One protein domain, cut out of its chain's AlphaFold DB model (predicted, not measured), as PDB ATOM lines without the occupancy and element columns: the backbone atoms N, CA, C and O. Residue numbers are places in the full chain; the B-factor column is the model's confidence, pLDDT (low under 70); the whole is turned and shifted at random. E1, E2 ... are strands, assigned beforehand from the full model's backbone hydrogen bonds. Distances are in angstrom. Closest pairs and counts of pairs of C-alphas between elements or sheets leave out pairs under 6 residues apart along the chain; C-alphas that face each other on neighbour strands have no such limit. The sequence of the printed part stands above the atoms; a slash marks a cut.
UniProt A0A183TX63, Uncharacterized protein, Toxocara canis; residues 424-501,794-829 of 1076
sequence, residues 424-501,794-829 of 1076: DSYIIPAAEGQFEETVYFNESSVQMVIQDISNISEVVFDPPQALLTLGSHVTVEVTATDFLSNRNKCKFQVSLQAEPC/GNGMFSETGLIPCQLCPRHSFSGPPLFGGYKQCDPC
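Overview. This is residues 424 to 501 and 794 to 829 of the 1076 residues of an uncharacterized protein of Toxocara canis (UniProt A0A183TX63). A long, curled sheet of four strands, E1, E7, E6 and E4, has the small two-stranded sheet E2 and E5 over part of it, making a lopsided, only partial sandwich; beside this strand lobe lies a second lobe of loops, residues 794 to 829, with no named element. Two short antiparallel pairings tie the loop lobe within itself: residues 797 to 798 with 807 to 808, and 813 to 814 with 827 to 828. The printed part has 114 residues, with seven named strands in chain order E1 to E7 and no named helix; the class is all strand, though under half of the residues, 47, are in named elements. The larger sheet runs E1, E7, E6, E4 and is mixed; E2 and E5 are antiparallel. The whole is flat, spanning 48 by 36 by 19 A, and only just compact, close to loose, with a radius of gyration of the C-alphas of 15.8 A.

Arrangement. E1, residues 426 to 430, is an edge strand, parallel to E7, residues 487 to 498; N 428 and O 495 are within hydrogen-bond range at 2.9 A. E2, residues 436 to 440, is antiparallel to E5, residues 465 to 469, with N 437 and O 468 at 2.8 A. E3, residues 449 to 451, pairs with no named strand. E4, residues 456 to 462, is the other edge strand and runs on into E5 at 26 degrees across a break of 2 residues. E6, residues 473 to 482, is antiparallel to E4, with N 460 and O 479 at 2.8 A. E6 and E7 form a hairpin, with N 476 and O 492 at 2.9 A. The larger sheet is strongly twisted, and the way across it turns by 108 degrees, curled like part of a barrel. The two sheets form a sandwich, two sheets face to face, with their facing parts 7.8 A centre to centre. The closest C-alphas of E5 and E7, those of Leu 468 and Leu 496, are 6.1 A apart.

Along the chain. E1 begins at C-alpha 426, (-15.050, -3.732, -37.104). From first to last C-alpha, E4 measures 17.5 A, E6 29.5 A and E7, the longest strand by residues, 36.4 A. E7 ends at C-alpha 498, (-5.881, -5.872, -45.933).

Size, cuts and confidence. The C-alphas farthest apart, those of Leu 484 and Cys 501, are 49.4 A apart. Residues 502 to 793 are not printed, and C-alphas 501 and 794 are 25.2 A apart across this cut. The link from E2 to E3 is short; the other links between named strands are tight. The mean pLDDT of the printed part is 81.6; residues 432 to 433, 451 to 454 and 818 to 819 are under 70.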
ATOM      1  N   ASP A 424     -19.989  -1.941 -32.442       82.38
ATOM      2  CA  ASP A 424     -20.160  -1.970 -33.889       82.38
ATOM      3  C   ASP A 424     -19.216  -3.017 -34.496       82.38
ATOM      4  O   ASP A 424     -18.158  -3.324 -33.941       82.38
ATOM      5  N   SER A 425     -19.594  -3.578 -35.644       85.06
ATOM      6  CA  SER A 425     -18.729  -4.536 -36.339       85.06
ATOM      7  C   SER A 425     -17.499  -3.811 -36.886       85.06
ATOM      8  O   SER A 425     -17.631  -2.719 -37.440       85.06
ATOM      9  N   TYR A 426     -16.310  -4.403 -36.766       85.50
ATOM     10  CA  TYR A 426     -15.050  -3.732 -37.104       85.50
ATOM     11  C   TYR A 426     -14.088  -4.621 -37.900       85.50
ATOM     12  O   TYR A 426     -14.233  -5.844 -37.987       85.50
ATOM     13  N   ILE A 427     -13.105  -3.971 -38.523       83.31
ATOM     14  CA  ILE A 427     -12.059  -4.606 -39.327       83.31
ATOM     15  C   ILE A 427     -10.755  -4.601 -38.533       83.31
ATOM     16  O   ILE A 427     -10.361  -3.563 -38.001       83.31
ATOM     17  N   ILE A 428     -10.072  -5.741 -38.507       85.19
ATOM     18  CA  ILE A 428      -8.681  -5.836 -38.067       85.19
ATOM     19  C   ILE A 428      -7.801  -5.673 -39.316       85.19
ATOM     20  O   ILE A 428      -7.938  -6.469 -40.251       85.19
ATOM     21  N   PRO A 429      -6.955  -4.628 -39.391       80.81
ATOM     22  CA  PRO A 429      -6.058  -4.440 -40.521       80.81
ATOM     23  C   PRO A 429      -4.898  -5.435 -40.411       80.81
ATOM     24  O   PRO A 429      -4.066  -5.322 -39.515       80.81
ATOM     25  N   ALA A 430      -4.829  -6.396 -41.328       80.12
ATOM     26  CA  ALA A 430      -3.670  -7.281 -41.422       80.12
ATOM     27  C   ALA A 430      -2.437  -6.482 -41.894       80.12
ATOM     28  O   ALA A 430      -2.588  -5.499 -42.616       80.12
ATOM     29  N   ALA A 431      -1.226  -6.883 -41.498       76.62
ATOM     30  CA  ALA A 431       0.028  -6.320 -42.010       76.62
ATOM     31  C   ALA A 431       0.514  -7.048 -43.281       76.62
ATOM     32  O   ALA A 431       0.055  -8.139 -43.618       76.62
ATOM     33  N   GLU A 432       1.475  -6.464 -44.003       69.50
ATOM     34  CA  GLU A 432       2.032  -7.072 -45.219       69.50
ATOM     35  C   GLU A 432       2.662  -8.450 -44.919       69.50
ATOM     36  O   GLU A 432       3.603  -8.559 -44.134       69.50
ATOM     37  N   GLY A 433       2.127  -9.513 -45.537       69.44
ATOM     38  CA  GLY A 433       2.546 -10.905 -45.311       69.44
ATOM     39  C   GLY A 433       1.799 -11.643 -44.191       69.44
ATOM     40  O   GLY A 433       2.081 -12.817 -43.951       69.44
ATOM     41  N   GLN A 434       0.837 -10.995 -43.530       77.56
ATOM     42  CA  GLN A 434      -0.009 -11.599 -42.503       77.56
ATOM     43  C   GLN A 434      -1.298 -12.148 -43.133       77.56
ATOM     44  O   GLN A 434      -2.208 -11.400 -43.484       77.56
ATOM     45  N   PHE A 435      -1.362 -13.469 -43.304       77.00
ATOM     46  CA  PHE A 435      -2.499 -14.149 -43.942       77.00
ATOM     47  C   PHE A 435      -3.516 -14.711 -42.946       77.00
ATOM     48  O   PHE A 435      -4.644 -14.999 -43.338       77.00
ATOM     49  N   GLU A 436      -3.128 -14.857 -41.677       84.12
ATOM     50  CA  GLU A 436      -3.961 -15.399 -40.605       84.12
ATOM     51  C   GLU A 436      -3.676 -14.650 -39.293       84.12
ATOM     52  O   GLU A 436      -2.532 -14.280 -39.016       84.12
ATOM     53  N   GLU A 437      -4.707 -14.424 -38.482       86.12
ATOM     54  CA  GLU A 437      -4.612 -13.795 -37.165       86.12
ATOM     55  C   GLU A 437      -5.585 -14.458 -36.184       86.12
ATOM     56  O   GLU A 437      -6.743 -14.715 -36.511       86.12
ATOM     57  N   THR A 438      -5.121 -14.758 -34.967       87.88
ATOM     58  CA  THR A 438      -5.979 -15.298 -33.900       87.88
ATOM     59  C   THR A 438      -6.447 -14.170 -32.991       87.88
ATOM     60  O   THR A 438      -5.623 -13.471 -32.403       87.88
ATOM     61  N   VAL A 439      -7.762 -14.027 -32.844       88.75
ATOM     62  CA  VAL A 439      -8.406 -12.977 -32.046       88.75
ATOM     63  C   VAL A 439      -9.084 -13.601 -30.832       88.75
ATOM     64  O   VAL A 439      -9.734 -14.640 -30.951       88.75
ATOM     65  N   TYR A 440      -8.951 -12.954 -29.673       89.31
ATOM     66  CA  TYR A 440      -9.562 -13.379 -28.412       89.31
ATOM     67  C   TYR A 440     -10.639 -12.376 -27.976       89.31
ATOM     68  O   TYR A 440     -10.392 -11.166 -27.927       89.31
ATOM     69  N   PHE A 441     -11.819 -12.880 -27.623       90.88
ATOM     70  CA  PHE A 441     -12.980 -12.087 -27.225       90.88
ATOM     71  C   PHE A 441     -13.222 -12.223 -25.723       90.88
ATOM     72  O   PHE A 441     -13.523 -13.302 -25.218       90.88
ATOM     73  N   ASN A 442     -13.059 -11.116 -25.004       87.31
ATOM     74  CA  ASN A 442     -13.369 -10.997 -23.585       87.31
ATOM     75  C   ASN A 442     -13.775  -9.548 -23.259       87.31
ATOM     76  O   ASN A 442     -13.683  -8.658 -24.107       87.31
ATOM     77  N   GLU A 443     -14.182  -9.292 -22.017       80.25
ATOM     78  CA  GLU A 443     -14.620  -7.958 -21.573       80.25
ATOM     79  C   GLU A 443     -13.524  -6.880 -21.653       80.25
ATOM     80  O   GLU A 443     -13.824  -5.693 -21.753       80.25
ATOM     81  N   SER A 444     -12.244  -7.270 -21.627       82.25
ATOM     82  CA  SER A 444     -11.120  -6.329 -21.739       82.25
ATOM     83  C   SER A 444     -10.751  -5.992 -23.187       82.25
ATOM     84  O   SER A 444     -10.253  -4.898 -23.451       82.25
ATOM     85  N   SER A 445     -10.991  -6.913 -24.126       81.38
ATOM     86  CA  SER A 445     -10.692  -6.731 -25.547       81.38
ATOM     87  C   SER A 445     -11.856  -6.108 -26.315       81.38
ATOM     88  O   SER A 445     -11.631  -5.449 -27.329       81.38
ATOM     89  N   VAL A 446     -13.086  -6.268 -25.823       81.88
ATOM     90  CA  VAL A 446     -14.306  -5.777 -26.465       81.88
ATOM     91  C   VAL A 446     -14.958  -4.697 -25.605       81.88
ATOM     92  O   VAL A 446     -15.488  -4.972 -24.532       81.88
ATOM     93  N   GLN A 447     -14.973  -3.455 -26.096       78.25
ATOM     94  CA  GLN A 447     -15.676  -2.364 -25.418       78.25
ATOM     95  C   GLN A 447     -17.193  -2.546 -25.542       78.25
ATOM     96  O   GLN A 447     -17.772  -2.339 -26.609       78.25
ATOM     97  N   MET A 448     -17.840  -2.903 -24.437       78.50
ATOM     98  CA  MET A 448     -19.290  -3.056 -24.349       78.50
ATOM     99  C   MET A 448     -19.845  -2.360 -23.106       78.50
ATOM    100  O   MET A 448     -19.148  -2.184 -22.111       78.50
ATOM    101  N   VAL A 449     -21.111  -1.944 -23.176       78.19
ATOM    102  CA  VAL A 449     -21.816  -1.339 -22.039       78.19
ATOM    103  C   VAL A 449     -22.945  -2.272 -21.646       78.19
ATOM    104  O   VAL A 449     -23.894  -2.445 -22.411       78.19
ATOM    105  N   ILE A 450     -22.831  -2.871 -20.466       77.19
ATOM    106  CA  ILE A 450     -23.886  -3.683 -19.866       77.19
ATOM    107  C   ILE A 450     -24.386  -2.924 -18.643       77.19
ATOM    108  O   ILE A 450     -23.600  -2.534 -17.781       77.19
ATOM    109  N   GLN A 451     -25.681  -2.647 -18.620       68.69
ATOM    110  CA  GLN A 451     -26.358  -1.962 -17.533       68.69
ATOM    111  C   GLN A 451     -27.519  -2.828 -17.084       68.69
ATOM    112  O   GLN A 451     -28.352  -3.228 -17.896       68.69
ATOM    113  N   ASP A 452     -27.568  -3.098 -15.793       69.38
ATOM    114  CA  ASP A 452     -28.647  -3.853 -15.194       69.38
ATOM    115  C   ASP A 452     -28.899  -3.359 -13.767       69.38
ATOM    116  O   ASP A 452     -28.008  -2.780 -13.138       69.38
ATOM    117  N   ILE A 453     -30.140  -3.505 -13.306       64.00
ATOM    118  CA  ILE A 453     -30.533  -3.162 -11.930       64.00
ATOM    119  C   ILE A 453     -29.980  -4.229 -10.976       64.00
ATOM    120  O   ILE A 453     -29.543  -3.910  -9.869       64.00
ATOM    121  N   SER A 454     -29.962  -5.477 -11.442       63.34
ATOM    122  CA  SER A 454     -29.319  -6.616 -10.803       63.34
ATOM    123  C   SER A 454     -27.823  -6.657 -11.139       63.34
ATOM    124  O   SER A 454     -27.389  -6.222 -12.204       63.34
ATOM    125  N   ASN A 455     -26.990  -7.186 -10.238       74.19
ATOM    126  CA  ASN A 455     -25.593  -7.451 -10.593       74.19
ATOM    127  C   ASN A 455     -25.532  -8.567 -11.651       74.19
ATOM    128  O   ASN A 455     -26.204  -9.593 -11.530       74.19
ATOM    129  N   ILE A 456     -24.681  -8.377 -12.658       76.06
ATOM    130  CA  ILE A 456     -24.434  -9.356 -13.720       76.06
ATOM    131  C   ILE A 456     -23.682 -10.550 -13.119       76.06
ATOM    132  O   ILE A 456     -22.686 -10.362 -12.418       76.06
ATOM    133  N   SER A 457     -24.154 -11.769 -13.378       81.06
ATOM    134  CA  SER A 457     -23.517 -13.001 -12.899       81.06
ATOM    135  C   SER A 457     -22.473 -13.538 -13.872       81.06
ATOM    136  O   SER A 457     -21.404 -13.966 -13.443       81.06
ATOM    137  N   GLU A 458     -22.768 -13.515 -15.175       83.75
ATOM    138  CA  GLU A 458     -21.926 -14.125 -16.204       83.75
ATOM    139  C   GLU A 458     -22.069 -13.408 -17.555       83.75
ATOM    140  O   GLU A 458     -23.181 -13.110 -17.998       83.75
ATOM    141  N   VAL A 459     -20.946 -13.190 -18.247       85.94
ATOM    142  CA  VAL A 459     -20.901 -12.730 -19.644       85.94
ATOM    143  C   VAL A 459     -20.124 -13.748 -20.476       85.94
ATOM    144  O   VAL A 459     -18.943 -13.997 -20.238       85.94
ATOM    145  N   VAL A 460     -20.788 -14.343 -21.466       88.56
ATOM    146  CA  VAL A 460     -20.235 -15.411 -22.311       88.56
ATOM    147  C   VAL A 460     -20.087 -14.920 -23.746       88.56
ATOM    148  O   VAL A 460     -21.057 -14.440 -24.332       88.56
ATOM    149  N   PHE A 461     -18.892 -15.085 -24.319       90.31
ATOM    150  CA  PHE A 461     -18.589 -14.828 -25.731       90.31
ATOM    151  C   PHE A 461     -18.521 -16.155 -26.494       90.31
ATOM    152  O   PHE A 461     -17.745 -17.037 -26.123       90.31
ATOM    153  N   ASP A 462     -19.307 -16.290 -27.563       88.69
ATOM    154  CA  ASP A 462     -19.355 -17.486 -28.406       88.69
ATOM    155  C   ASP A 462     -19.087 -17.141 -29.888       88.69
ATOM    156  O   ASP A 462     -19.901 -16.442 -30.504       88.69
ATOM    157  N   PRO A 463     -17.965 -17.593 -30.487       90.38
ATOM    158  CA  PRO A 463     -16.842 -18.289 -29.848       90.38
ATOM    159  C   PRO A 463     -15.948 -17.329 -29.025       90.38
ATOM    160  O   PRO A 463     -15.842 -16.151 -29.367       90.38
ATOM    161  N   PRO A 464     -15.230 -17.806 -27.984       87.12
ATOM    162  CA  PRO A 464     -14.344 -16.969 -27.159       87.12
ATOM    163  C   PRO A 464     -13.024 -16.601 -27.857       87.12
ATOM    164  O   PRO A 464     -12.331 -15.667 -27.460       87.12
ATOM    165  N   GLN A 465     -12.658 -17.335 -28.909       90.62
ATOM    166  CA  GLN A 465     -11.520 -17.039 -29.772       90.62
ATOM    167  C   GLN A 465     -11.817 -17.501 -31.197       90.62
ATOM    168  O   GLN A 465     -12.533 -18.486 -31.395       90.62
ATOM    169  N   ALA A 466     -11.241 -16.827 -32.186       89.75
ATOM    170  CA  ALA A 466     -11.391 -17.190 -33.588       89.75
ATOM    171  C   ALA A 466     -10.075 -17.007 -34.348       89.75
ATOM    172  O   ALA A 466      -9.385 -16.003 -34.173       89.75
ATOM    173  N   LEU A 467      -9.746 -17.974 -35.208       89.75
ATOM    174  CA  LEU A 467      -8.682 -17.844 -36.202       89.75
ATOM    175  C   LEU A 467      -9.292 -17.240 -37.469       89.75
ATOM    176  O   LEU A 467     -10.107 -17.885 -38.126       89.75
ATOM    177  N   LEU A 468      -8.916 -16.006 -37.789       86.25
ATOM    178  CA  LEU A 468      -9.356 -15.306 -38.989       86.25
ATOM    179  C   LEU A 468      -8.272 -15.406 -40.059       86.25
ATOM    180  O   LEU A 468      -7.134 -15.007 -39.833       86.25
ATOM    181  N   THR A 469      -8.626 -15.905 -41.239       84.06
ATOM    182  CA  THR A 469      -7.799 -15.821 -42.449       84.06
ATOM    183  C   THR A 469      -8.119 -14.536 -43.218       84.06
ATOM    184  O   THR A 469      -9.212 -13.978 -43.082       84.06
ATOM    185  N   LEU A 470      -7.196 -14.047 -44.046       79.06
ATOM    186  CA  LEU A 470      -7.391 -12.834 -44.843       79.06
ATOM    187  C   LEU A 470      -8.662 -12.943 -45.712       79.06
ATOM    188  O   LEU A 470      -8.784 -13.865 -46.517       79.06
ATOM    189  N   GLY A 471      -9.599 -12.005 -45.546       72.00
ATOM    190  CA  GLY A 471     -10.898 -11.991 -46.233       72.00
ATOM    191  C   GLY A 471     -12.017 -12.772 -45.528       72.00
ATOM    192  O   GLY A 471     -13.163 -12.690 -45.957       72.00
ATOM    193  N   SER A 472     -11.722 -13.488 -44.438       82.00
ATOM    194  CA  SER A 472     -12.730 -14.182 -43.624       82.00
ATOM    195  C   SER A 472     -13.318 -13.292 -42.522       82.00
ATOM    196  O   SER A 472     -12.739 -12.271 -42.125       82.00
ATOM    197  N   HIS A 473     -14.476 -13.699 -42.000       85.69
ATOM    198  CA  HIS A 473     -15.129 -13.084 -40.848       85.69
ATOM    199  C   HIS A 473     -15.576 -14.124 -39.825       85.69
ATOM    200  O   HIS A 473     -15.825 -15.284 -40.146       85.69
ATOM    201  N   VAL A 474     -15.740 -13.669 -38.587       88.25
ATOM    202  CA  VAL A 474     -16.423 -14.405 -37.522       88.25
ATOM    203  C   VAL A 474     -17.580 -13.565 -36.999       88.25
ATOM    204  O   VAL A 474     -17.487 -12.340 -36.902       88.25
ATOM    205  N   THR A 475     -18.686 -14.226 -36.666       85.00
ATOM    206  CA  THR A 475     -19.792 -13.606 -35.928       85.00
ATOM    207  C   THR A 475     -19.694 -14.055 -34.478       85.00
ATOM    208  O   THR A 475     -19.728 -15.254 -34.221       85.00
ATOM    209  N   VAL A 476     -19.571 -13.103 -33.555       88.62
ATOM    210  CA  VAL A 476     -19.484 -13.365 -32.113       88.62
ATOM    211  C   VAL A 476     -20.840 -13.063 -31.484       88.62
ATOM    212  O   VAL A 476     -21.364 -11.958 -31.643       88.62
ATOM    213  N   GLU A 477     -21.424 -14.042 -30.793       86.75
ATOM    214  CA  GLU A 477     -22.620 -13.871 -29.964       86.75
ATOM    215  C   GLU A 477     -22.193 -13.653 -28.509       86.75
ATOM    216  O   GLU A 477     -21.458 -14.456 -27.940       86.75
ATOM    217  N   VAL A 478     -22.657 -12.564 -27.898       88.31
ATOM    218  CA  VAL A 478     -22.417 -12.280 -26.480       88.31
ATOM    219  C   VAL A 478     -23.709 -12.503 -25.717       88.31
ATOM    220  O   VAL A 478     -24.741 -11.936 -26.081       88.31
ATOM    221  N   THR A 479     -23.654 -13.316 -24.666       86.94
ATOM    222  CA  THR A 479     -24.774 -13.564 -23.753       86.94
ATOM    223  C   THR A 479     -24.430 -13.013 -22.377       86.94
ATOM    224  O   THR A 479     -23.452 -13.450 -21.783       86.94
ATOM    225  N   ALA A 480     -25.232 -12.082 -21.865       84.44
ATOM    226  CA  ALA A 480     -25.131 -11.599 -20.490       84.44
ATOM    227  C   ALA A 480     -26.259 -12.207 -19.649       84.44
ATOM    228  O   ALA A 480     -27.417 -12.202 -20.081       84.44
ATOM    229  N   THR A 481     -25.910 -12.723 -18.474       82.25
ATOM    230  CA  THR A 481     -26.821 -13.335 -17.503       82.25
ATOM    231  C   THR A 481     -26.748 -12.555 -16.197       82.25
ATOM    232  O   THR A 481     -25.655 -12.236 -15.732       82.25
ATOM    233  N   ASP A 482     -27.890 -12.233 -15.601       79.62
ATOM    234  CA  ASP A 482     -27.950 -11.598 -14.281       79.62
ATOM    235  C   ASP A 482     -27.864 -12.634 -13.137       79.62
ATOM    236  O   ASP A 482     -27.821 -13.850 -13.363       79.62
ATOM    237  N   PHE A 483     -27.817 -12.178 -11.883       75.19
ATOM    238  CA  PHE A 483     -27.832 -13.057 -10.700       75.19
ATOM    239  C   PHE A 483     -29.116 -13.898 -10.568       75.19
ATOM    240  O   PHE A 483     -29.113 -14.937  -9.906       75.19
ATOM    241  N   LEU A 484     -30.203 -13.480 -11.220       70.69
ATOM    242  CA  LEU A 484     -31.516 -14.128 -11.200       70.69
ATOM    243  C   LEU A 484     -31.768 -15.007 -12.443       70.69
ATOM    244  O   LEU A 484     -32.869 -15.516 -12.635       70.69
ATOM    245  N   SER A 485     -30.720 -15.288 -13.227       72.44
ATOM    246  CA  SER A 485     -30.720 -16.126 -14.436       72.44
ATOM    247  C   SER A 485     -31.500 -15.596 -15.651       72.44
ATOM    248  O   SER A 485     -31.717 -16.352 -16.607       72.44
ATOM    249  N   ASN A 486     -31.857 -14.314 -15.696       74.31
ATOM    250  CA  ASN A 486     -32.355 -13.665 -16.906       74.31
ATOM    251  C   ASN A 486     -31.214 -13.433 -17.900       74.31
ATOM    252  O   ASN A 486     -30.122 -13.001 -17.533       74.31
ATOM    253  N   ARG A 487     -31.461 -13.711 -19.187       78.12
ATOM    254  CA  ARG A 487     -30.430 -13.679 -20.238       78.12
ATOM    255  C   ARG A 487     -30.779 -12.705 -21.354       78.12
ATOM    256  O   ARG A 487     -31.881 -12.758 -21.902       78.12
ATOM    257  N   ASN A 488     -29.814 -11.884 -21.763       81.06
ATOM    258  CA  ASN A 488     -29.886 -11.104 -23.001       81.06
ATOM    259  C   ASN A 488     -28.739 -11.469 -23.944       81.06
ATOM    260  O   ASN A 488     -27.674 -11.895 -23.501       81.06
ATOM    261  N   LYS A 489     -28.969 -11.304 -25.251       82.88
ATOM    262  CA  LYS A 489     -28.015 -11.678 -26.298       82.88
ATOM    263  C   LYS A 489     -27.824 -10.569 -27.318       82.88
ATOM    264  O   LYS A 489     -28.790  -9.909 -27.706       82.88
ATOM    265  N   CYS A 490     -26.607 -10.446 -27.833       82.38
ATOM    266  CA  CYS A 490     -26.310  -9.616 -28.994       82.38
ATOM    267  C   CYS A 490     -25.254 -10.251 -29.901       82.38
ATOM    268  O   CYS A 490     -24.591 -11.209 -29.509       82.38
ATOM    269  N   LYS A 491     -25.091  -9.700 -31.108       83.25
ATOM    270  CA  LYS A 491     -24.119 -10.170 -32.101       83.25
ATOM    271  C   LYS A 491     -23.322  -9.010 -32.673       83.25
ATOM    272  O   LYS A 491     -23.882  -7.931 -32.854       83.25
ATOM    273  N   PHE A 492     -22.062  -9.258 -33.007       86.38
ATOM    274  CA  PHE A 492     -21.228  -8.376 -33.826       86.38
ATOM    275  C   PHE A 492     -20.310  -9.212 -34.726       86.38
ATOM    276  O   PHE A 492     -20.091 -10.400 -34.468       86.38
ATOM    277  N   GLN A 493     -19.813  -8.617 -35.808       86.38
ATOM    278  CA  GLN A 493     -18.947  -9.293 -36.772       86.38
ATOM    279  C   GLN A 493     -17.547  -8.678 -36.769       86.38
ATOM    280  O   GLN A 493     -17.389  -7.456 -36.716       86.38
ATOM    281  N   VAL A 494     -16.528  -9.531 -36.851       88.38
ATOM    282  CA  VAL A 494     -15.121  -9.123 -36.939       88.38
ATOM    283  C   VAL A 494     -14.515  -9.764 -38.173       88.38
ATOM    284  O   VAL A 494     -14.689 -10.962 -38.397       88.38
ATOM    285  N   SER A 495     -13.821  -8.970 -38.987       86.88
ATOM    286  CA  SER A 495     -13.176  -9.458 -40.212       86.88
ATOM    287  C   SER A 495     -11.715  -9.041 -40.289       86.88
ATOM    288  O   SER A 495     -11.359  -7.941 -39.863       86.88
ATOM    289  N   LEU A 496     -10.886  -9.921 -40.851       85.75
ATOM    290  CA  LEU A 496      -9.482  -9.642 -41.136       85.75
ATOM    291  C   LEU A 496      -9.363  -9.198 -42.594       85.75
ATOM    292  O   LEU A 496      -9.579  -9.996 -43.508       85.75
ATOM    293  N   GLN A 497      -9.033  -7.929 -42.824       81.19
ATOM    294  CA  GLN A 497      -8.897  -7.382 -44.177       81.19
ATOM    295  C   GLN A 497      -7.546  -6.694 -44.354       81.19
ATOM    296  O   GLN A 497      -6.914  -6.262 -43.391       81.19
ATOM    297  N   ALA A 498      -7.098  -6.601 -45.607       74.25
ATOM    298  CA  ALA A 498      -5.881  -5.872 -45.933       74.25
ATOM    299  C   ALA A 498      -6.035  -4.392 -45.574       74.25
ATOM    300  O   ALA A 498      -7.099  -3.804 -45.782       74.25
ATOM    301  N   GLU A 499      -4.960  -3.781 -45.077       77.56
ATOM    302  CA  GLU A 499      -4.967  -2.361 -44.737       77.56
ATOM    303  C   GLU A 499      -5.434  -1.522 -45.953       77.56
ATOM    304  O   GLU A 499      -4.898  -1.684 -47.063       77.56
ATOM    305  N   PRO A 500      -6.446  -0.648 -45.788       71.81
ATOM    306  CA  PRO A 500      -6.998   0.129 -46.891       71.81
ATOM    307  C   PRO A 500      -5.923   1.019 -47.524       71.81
ATOM    308  O   PRO A 500      -5.083   1.602 -46.843       71.81
ATOM    309  N   CYS A 501      -5.937   1.120 -48.857       75.62
ATOM    310  CA  CYS A 501      -4.920   1.840 -49.632       75.62
ATOM    311  C   CYS A 501      -3.458   1.406 -49.381       75.62
ATOM    312  O   CYS A 501      -2.553   2.239 -49.383       75.62
ATOM    313  N   GLY A 794     -24.676  -8.961 -41.829       74.00
ATOM    314  CA  GLY A 794     -25.687  -9.940 -41.425       74.00
ATOM    315  C   GLY A 794     -27.004  -9.328 -40.927       74.00
ATOM    316  O   GLY A 794     -27.213  -8.115 -40.954       74.00
ATOM    317  N   ASN A 795     -27.910 -10.189 -40.453       83.00
ATOM    318  CA  ASN A 795     -29.254  -9.802 -40.006       83.00
ATOM    319  C   ASN A 795     -29.204  -8.767 -38.871       83.00
ATOM    320  O   ASN A 795     -28.438  -8.917 -37.919       83.00
ATOM    321  N   GLY A 796     -30.074  -7.759 -38.931       80.75
ATOM    322  CA  GLY A 796     -30.123  -6.669 -37.954       80.75
ATOM    323  C   GLY A 796     -28.991  -5.642 -38.081       80.75
ATOM    324  O   GLY A 796     -28.907  -4.734 -37.254       80.75
ATOM    325  N   MET A 797     -28.122  -5.754 -39.089       85.56
ATOM    326  CA  MET A 797     -27.016  -4.827 -39.330       85.56
ATOM    327  C   MET A 797     -27.073  -4.241 -40.745       85.56
ATOM    328  O   MET A 797     -27.693  -4.819 -41.640       85.56
ATOM    329  N   PHE A 798     -26.439  -3.087 -40.945       87.19
ATOM    330  CA  PHE A 798     -26.324  -2.417 -42.242       87.19
ATOM    331  C   PHE A 798     -25.027  -1.602 -42.351       87.19
ATOM    332  O   PHE A 798     -24.423  -1.246 -41.340       87.19
ATOM    333  N   SER A 799     -24.599  -1.275 -43.567       86.19
ATOM    334  CA  SER A 799     -23.516  -0.315 -43.833       86.19
ATOM    335  C   SER A 799     -23.733   0.363 -45.182       86.19
ATOM    336  O   SER A 799     -24.393  -0.203 -46.039       86.19
ATOM    337  N   GLU A 800     -23.157   1.540 -45.440       81.69
ATOM    338  CA  GLU A 800     -23.362   2.244 -46.725       81.69
ATOM    339  C   GLU A 800     -22.978   1.398 -47.958       81.69
ATOM    340  O   GLU A 800     -23.576   1.524 -49.031       81.69
ATOM    341  N   THR A 801     -21.994   0.508 -47.808       79.31
ATOM    342  CA  THR A 801     -21.513  -0.389 -48.867       79.31
ATOM    343  C   THR A 801     -22.205  -1.756 -48.869       79.31
ATOM    344  O   THR A 801     -22.144  -2.440 -49.890       79.31
ATOM    345  N   GLY A 802     -22.878  -2.141 -47.779       79.31
ATOM    346  CA  GLY A 802     -23.405  -3.491 -47.530       79.31
ATOM    347  C   GLY A 802     -22.358  -4.491 -47.006       79.31
ATOM    348  O   GLY A 802     -22.689  -5.644 -46.728       79.31
ATOM    349  N   LEU A 803     -21.105  -4.053 -46.837       82.75
ATOM    350  CA  LEU A 803     -19.960  -4.839 -46.359       82.75
ATOM    351  C   LEU A 803     -19.544  -4.412 -44.939       82.75
ATOM    352  O   LEU A 803     -19.840  -3.292 -44.522       82.75
ATOM    353  N   ILE A 804     -18.827  -5.268 -44.203       81.81
ATOM    354  CA  ILE A 804     -18.242  -4.924 -42.887       81.81
ATOM    355  C   ILE A 804     -17.253  -3.746 -43.053       81.81
ATOM    356  O   ILE A 804     -16.452  -3.801 -43.990       81.81
ATOM    357  N   PRO A 805     -17.263  -2.691 -42.198       82.69
ATOM    358  CA  PRO A 805     -17.901  -2.564 -40.881       82.69
ATOM    359  C   PRO A 805     -19.392  -2.201 -40.929       82.69
ATOM    360  O   PRO A 805     -19.809  -1.276 -41.622       82.69
ATOM    361  N   CYS A 806     -20.188  -2.918 -40.139       84.31
ATOM    362  CA  CYS A 806     -21.640  -2.780 -40.074       84.31
ATOM    363  C   CYS A 806     -22.099  -2.135 -38.763       84.31
ATOM    364  O   CYS A 806     -21.564  -2.429 -37.691       84.31
ATOM    365  N   GLN A 807     -23.140  -1.315 -38.864       84.00
ATOM    366  CA  GLN A 807     -23.859  -0.702 -37.752       84.00
ATOM    367  C   GLN A 807     -25.161  -1.460 -37.475       84.00
ATOM    368  O   GLN A 807     -25.765  -2.035 -38.380       84.00
ATOM    369  N   LEU A 808     -25.615  -1.449 -36.221       82.75
ATOM    370  CA  LEU A 808     -26.897  -2.044 -35.834       82.75
ATOM    371  C   LEU A 808     -28.072  -1.206 -36.353       82.75
ATOM    372  O   LEU A 808     -28.042   0.025 -36.292       82.75
ATOM    373  N   CYS A 809     -29.148  -1.865 -36.789       86.12
ATOM    374  CA  CYS A 809     -30.357  -1.159 -37.199       86.12
ATOM    375  C   CYS A 809     -30.940  -0.310 -36.052       86.12
ATOM    376  O   CYS A 809     -31.119  -0.827 -34.939       86.12
ATOM    377  N   PRO A 810     -31.266   0.977 -36.292       82.94
ATOM    378  CA  PRO A 810     -31.880   1.837 -35.287       82.94
ATOM    379  C   PRO A 810     -33.283   1.343 -34.900       82.94
ATOM    380  O   PRO A 810     -33.919   0.574 -35.627       82.94
ATOM    381  N   ARG A 811     -33.794   1.804 -33.749       80.69
ATOM    382  CA  ARG A 811     -35.174   1.508 -33.325       80.69
ATOM    383  C   ARG A 811     -36.162   1.876 -34.432       80.69
ATOM    384  O   ARG A 811     -35.942   2.831 -35.173       80.69
ATOM    385  N   HIS A 812     -37.260   1.130 -34.498       83.12
ATOM    386  CA  HIS A 812     -38.317   1.273 -35.506       83.12
ATOM    387  C   HIS A 812     -37.909   0.815 -36.914       83.12
ATOM    388  O   HIS A 812     -38.663   1.018 -37.866       83.12
ATOM    389  N   SER A 813     -36.743   0.180 -37.048       86.25
ATOM    390  CA  SER A 813     -36.272  -0.432 -38.287       86.25
ATOM    391  C   SER A 813     -35.747  -1.847 -38.044       86.25
ATOM    392  O   SER A 813     -35.487  -2.234 -36.898       86.25
ATOM    393  N   PHE A 814     -35.620  -2.627 -39.114       87.31
ATOM    394  CA  PHE A 814     -35.091  -3.987 -39.094       87.31
ATOM    395  C   PHE A 814     -34.321  -4.298 -40.387       87.31
ATOM    396  O   PHE A 814     -34.487  -3.620 -41.399       87.31
ATOM    397  N   SER A 815     -33.497  -5.345 -40.372       85.88
ATOM    398  CA  SER A 815     -32.933  -5.938 -41.592       85.88
ATOM    399  C   SER A 815     -32.970  -7.466 -41.511       85.88
ATOM    400  O   SER A 815     -32.697  -8.053 -40.463       85.88
ATOM    401  N   GLY A 816     -33.400  -8.105 -42.600       76.38
ATOM    402  CA  GLY A 816     -33.618  -9.552 -42.700       76.38
ATOM    403  C   GLY A 816     -32.361 -10.353 -43.079       76.38
ATOM    404  O   GLY A 816     -31.247  -9.895 -42.834       76.38
ATOM    405  N   PRO A 817     -32.521 -11.557 -43.667       75.00
ATOM    406  CA  PRO A 817     -31.424 -12.343 -44.241       75.00
ATOM    407  C   PRO A 817     -30.675 -11.557 -45.325       75.00
ATOM    408  O   PRO A 817     -31.350 -10.960 -46.168       75.00
ATOM    409  N   PRO A 818     -29.326 -11.545 -45.341       65.88
ATOM    410  CA  PRO A 818     -28.539 -10.684 -46.222       65.88
ATOM    411  C   PRO A 818     -28.957 -10.834 -47.690       65.88
ATOM    412  O   PRO A 818     -28.901 -11.921 -48.263       65.88
ATOM    413  N   LEU A 819     -29.383  -9.720 -48.294       66.69
ATOM    414  CA  LEU A 819     -29.656  -9.619 -49.730       66.69
ATOM    415  C   LEU A 819     -28.340  -9.683 -50.529       66.69
ATOM    416  O   LEU A 819     -27.253  -9.554 -49.964       66.69
ATOM    417  N   PHE A 820     -28.416  -9.865 -51.852       70.81
ATOM    418  CA  PHE A 820     -27.243  -9.871 -52.740       70.81
ATOM    419  C   PHE A 820     -26.416  -8.578 -52.554       70.81
ATOM    420  O   PHE A 820     -26.860  -7.500 -52.947       70.81
ATOM    421  N   GLY A 821     -25.241  -8.679 -51.919       73.75
ATOM    422  CA  GLY A 821     -24.378  -7.534 -51.586       73.75
ATOM    423  C   GLY A 821     -24.566  -6.907 -50.198       73.75
ATOM    424  O   GLY A 821     -23.967  -5.868 -49.942       73.75
ATOM    425  N   GLY A 822     -25.356  -7.524 -49.312       81.06
ATOM    426  CA  GLY A 822     -25.584  -7.073 -47.935       81.06
ATOM    427  C   GLY A 822     -26.582  -5.920 -47.792       81.06
ATOM    428  O   GLY A 822     -26.981  -5.277 -48.765       81.06
ATOM    429  N   TYR A 823     -27.019  -5.658 -46.556       83.50
ATOM    430  CA  TYR A 823     -27.972  -4.581 -46.272       83.50
ATOM    431  C   TYR A 823     -27.293  -3.216 -46.270       83.50
ATOM    432  O   TYR A 823     -26.439  -2.930 -45.431       83.50
ATOM    433  N   LYS A 824     -27.724  -2.351 -47.194       84.00
ATOM    434  CA  LYS A 824     -27.214  -0.978 -47.304       84.00
ATOM    435  C   LYS A 824     -27.899   0.017 -46.371       84.00
ATOM    436  O   LYS A 824     -27.323   1.031 -45.996       84.00
ATOM    437  N   GLN A 825     -29.148  -0.271 -46.018       86.19
ATOM    438  CA  GLN A 825     -29.991   0.521 -45.130       86.19
ATOM    439  C   GLN A 825     -31.036  -0.401 -44.490       86.19
ATOM    440  O   GLN A 825     -31.398  -1.416 -45.087       86.19
ATOM    441  N   CYS A 826     -31.501  -0.070 -43.285       88.00
ATOM    442  CA  CYS A 826     -32.550  -0.827 -42.599       88.00
ATOM    443  C   CYS A 826     -33.947  -0.426 -43.083       88.00
ATOM    444  O   CYS A 826     -34.216   0.755 -43.322       88.00
ATOM    445  N   ASP A 827     -34.843  -1.406 -43.154       87.94
ATOM    446  CA  ASP A 827     -36.234  -1.206 -43.538       87.94
ATOM    447  C   ASP A 827     -37.038  -0.669 -42.343       87.94
ATOM    448  O   ASP A 827     -36.913  -1.199 -41.233       87.94
ATOM    449  N   PRO A 828     -37.871   0.373 -42.516       87.94
ATOM    450  CA  PRO A 828     -38.748   0.845 -41.451       87.94
ATOM    451  C   PRO A 828     -39.861  -0.172 -41.164       87.94
ATOM    452  O   PRO A 828     -40.361  -0.851 -42.064       87.94
ATOM    453  N   CYS A 829     -40.299  -0.245 -39.907       86.44
ATOM    454  CA  CYS A 829     -41.455  -1.053 -39.535       86.44
ATOM    455  C   CYS A 829     -42.744  -0.600 -40.268       86.44
ATOM    456  O   CYS A 829     -42.931   0.594 -40.527       86.44
TER     457      CYS A 829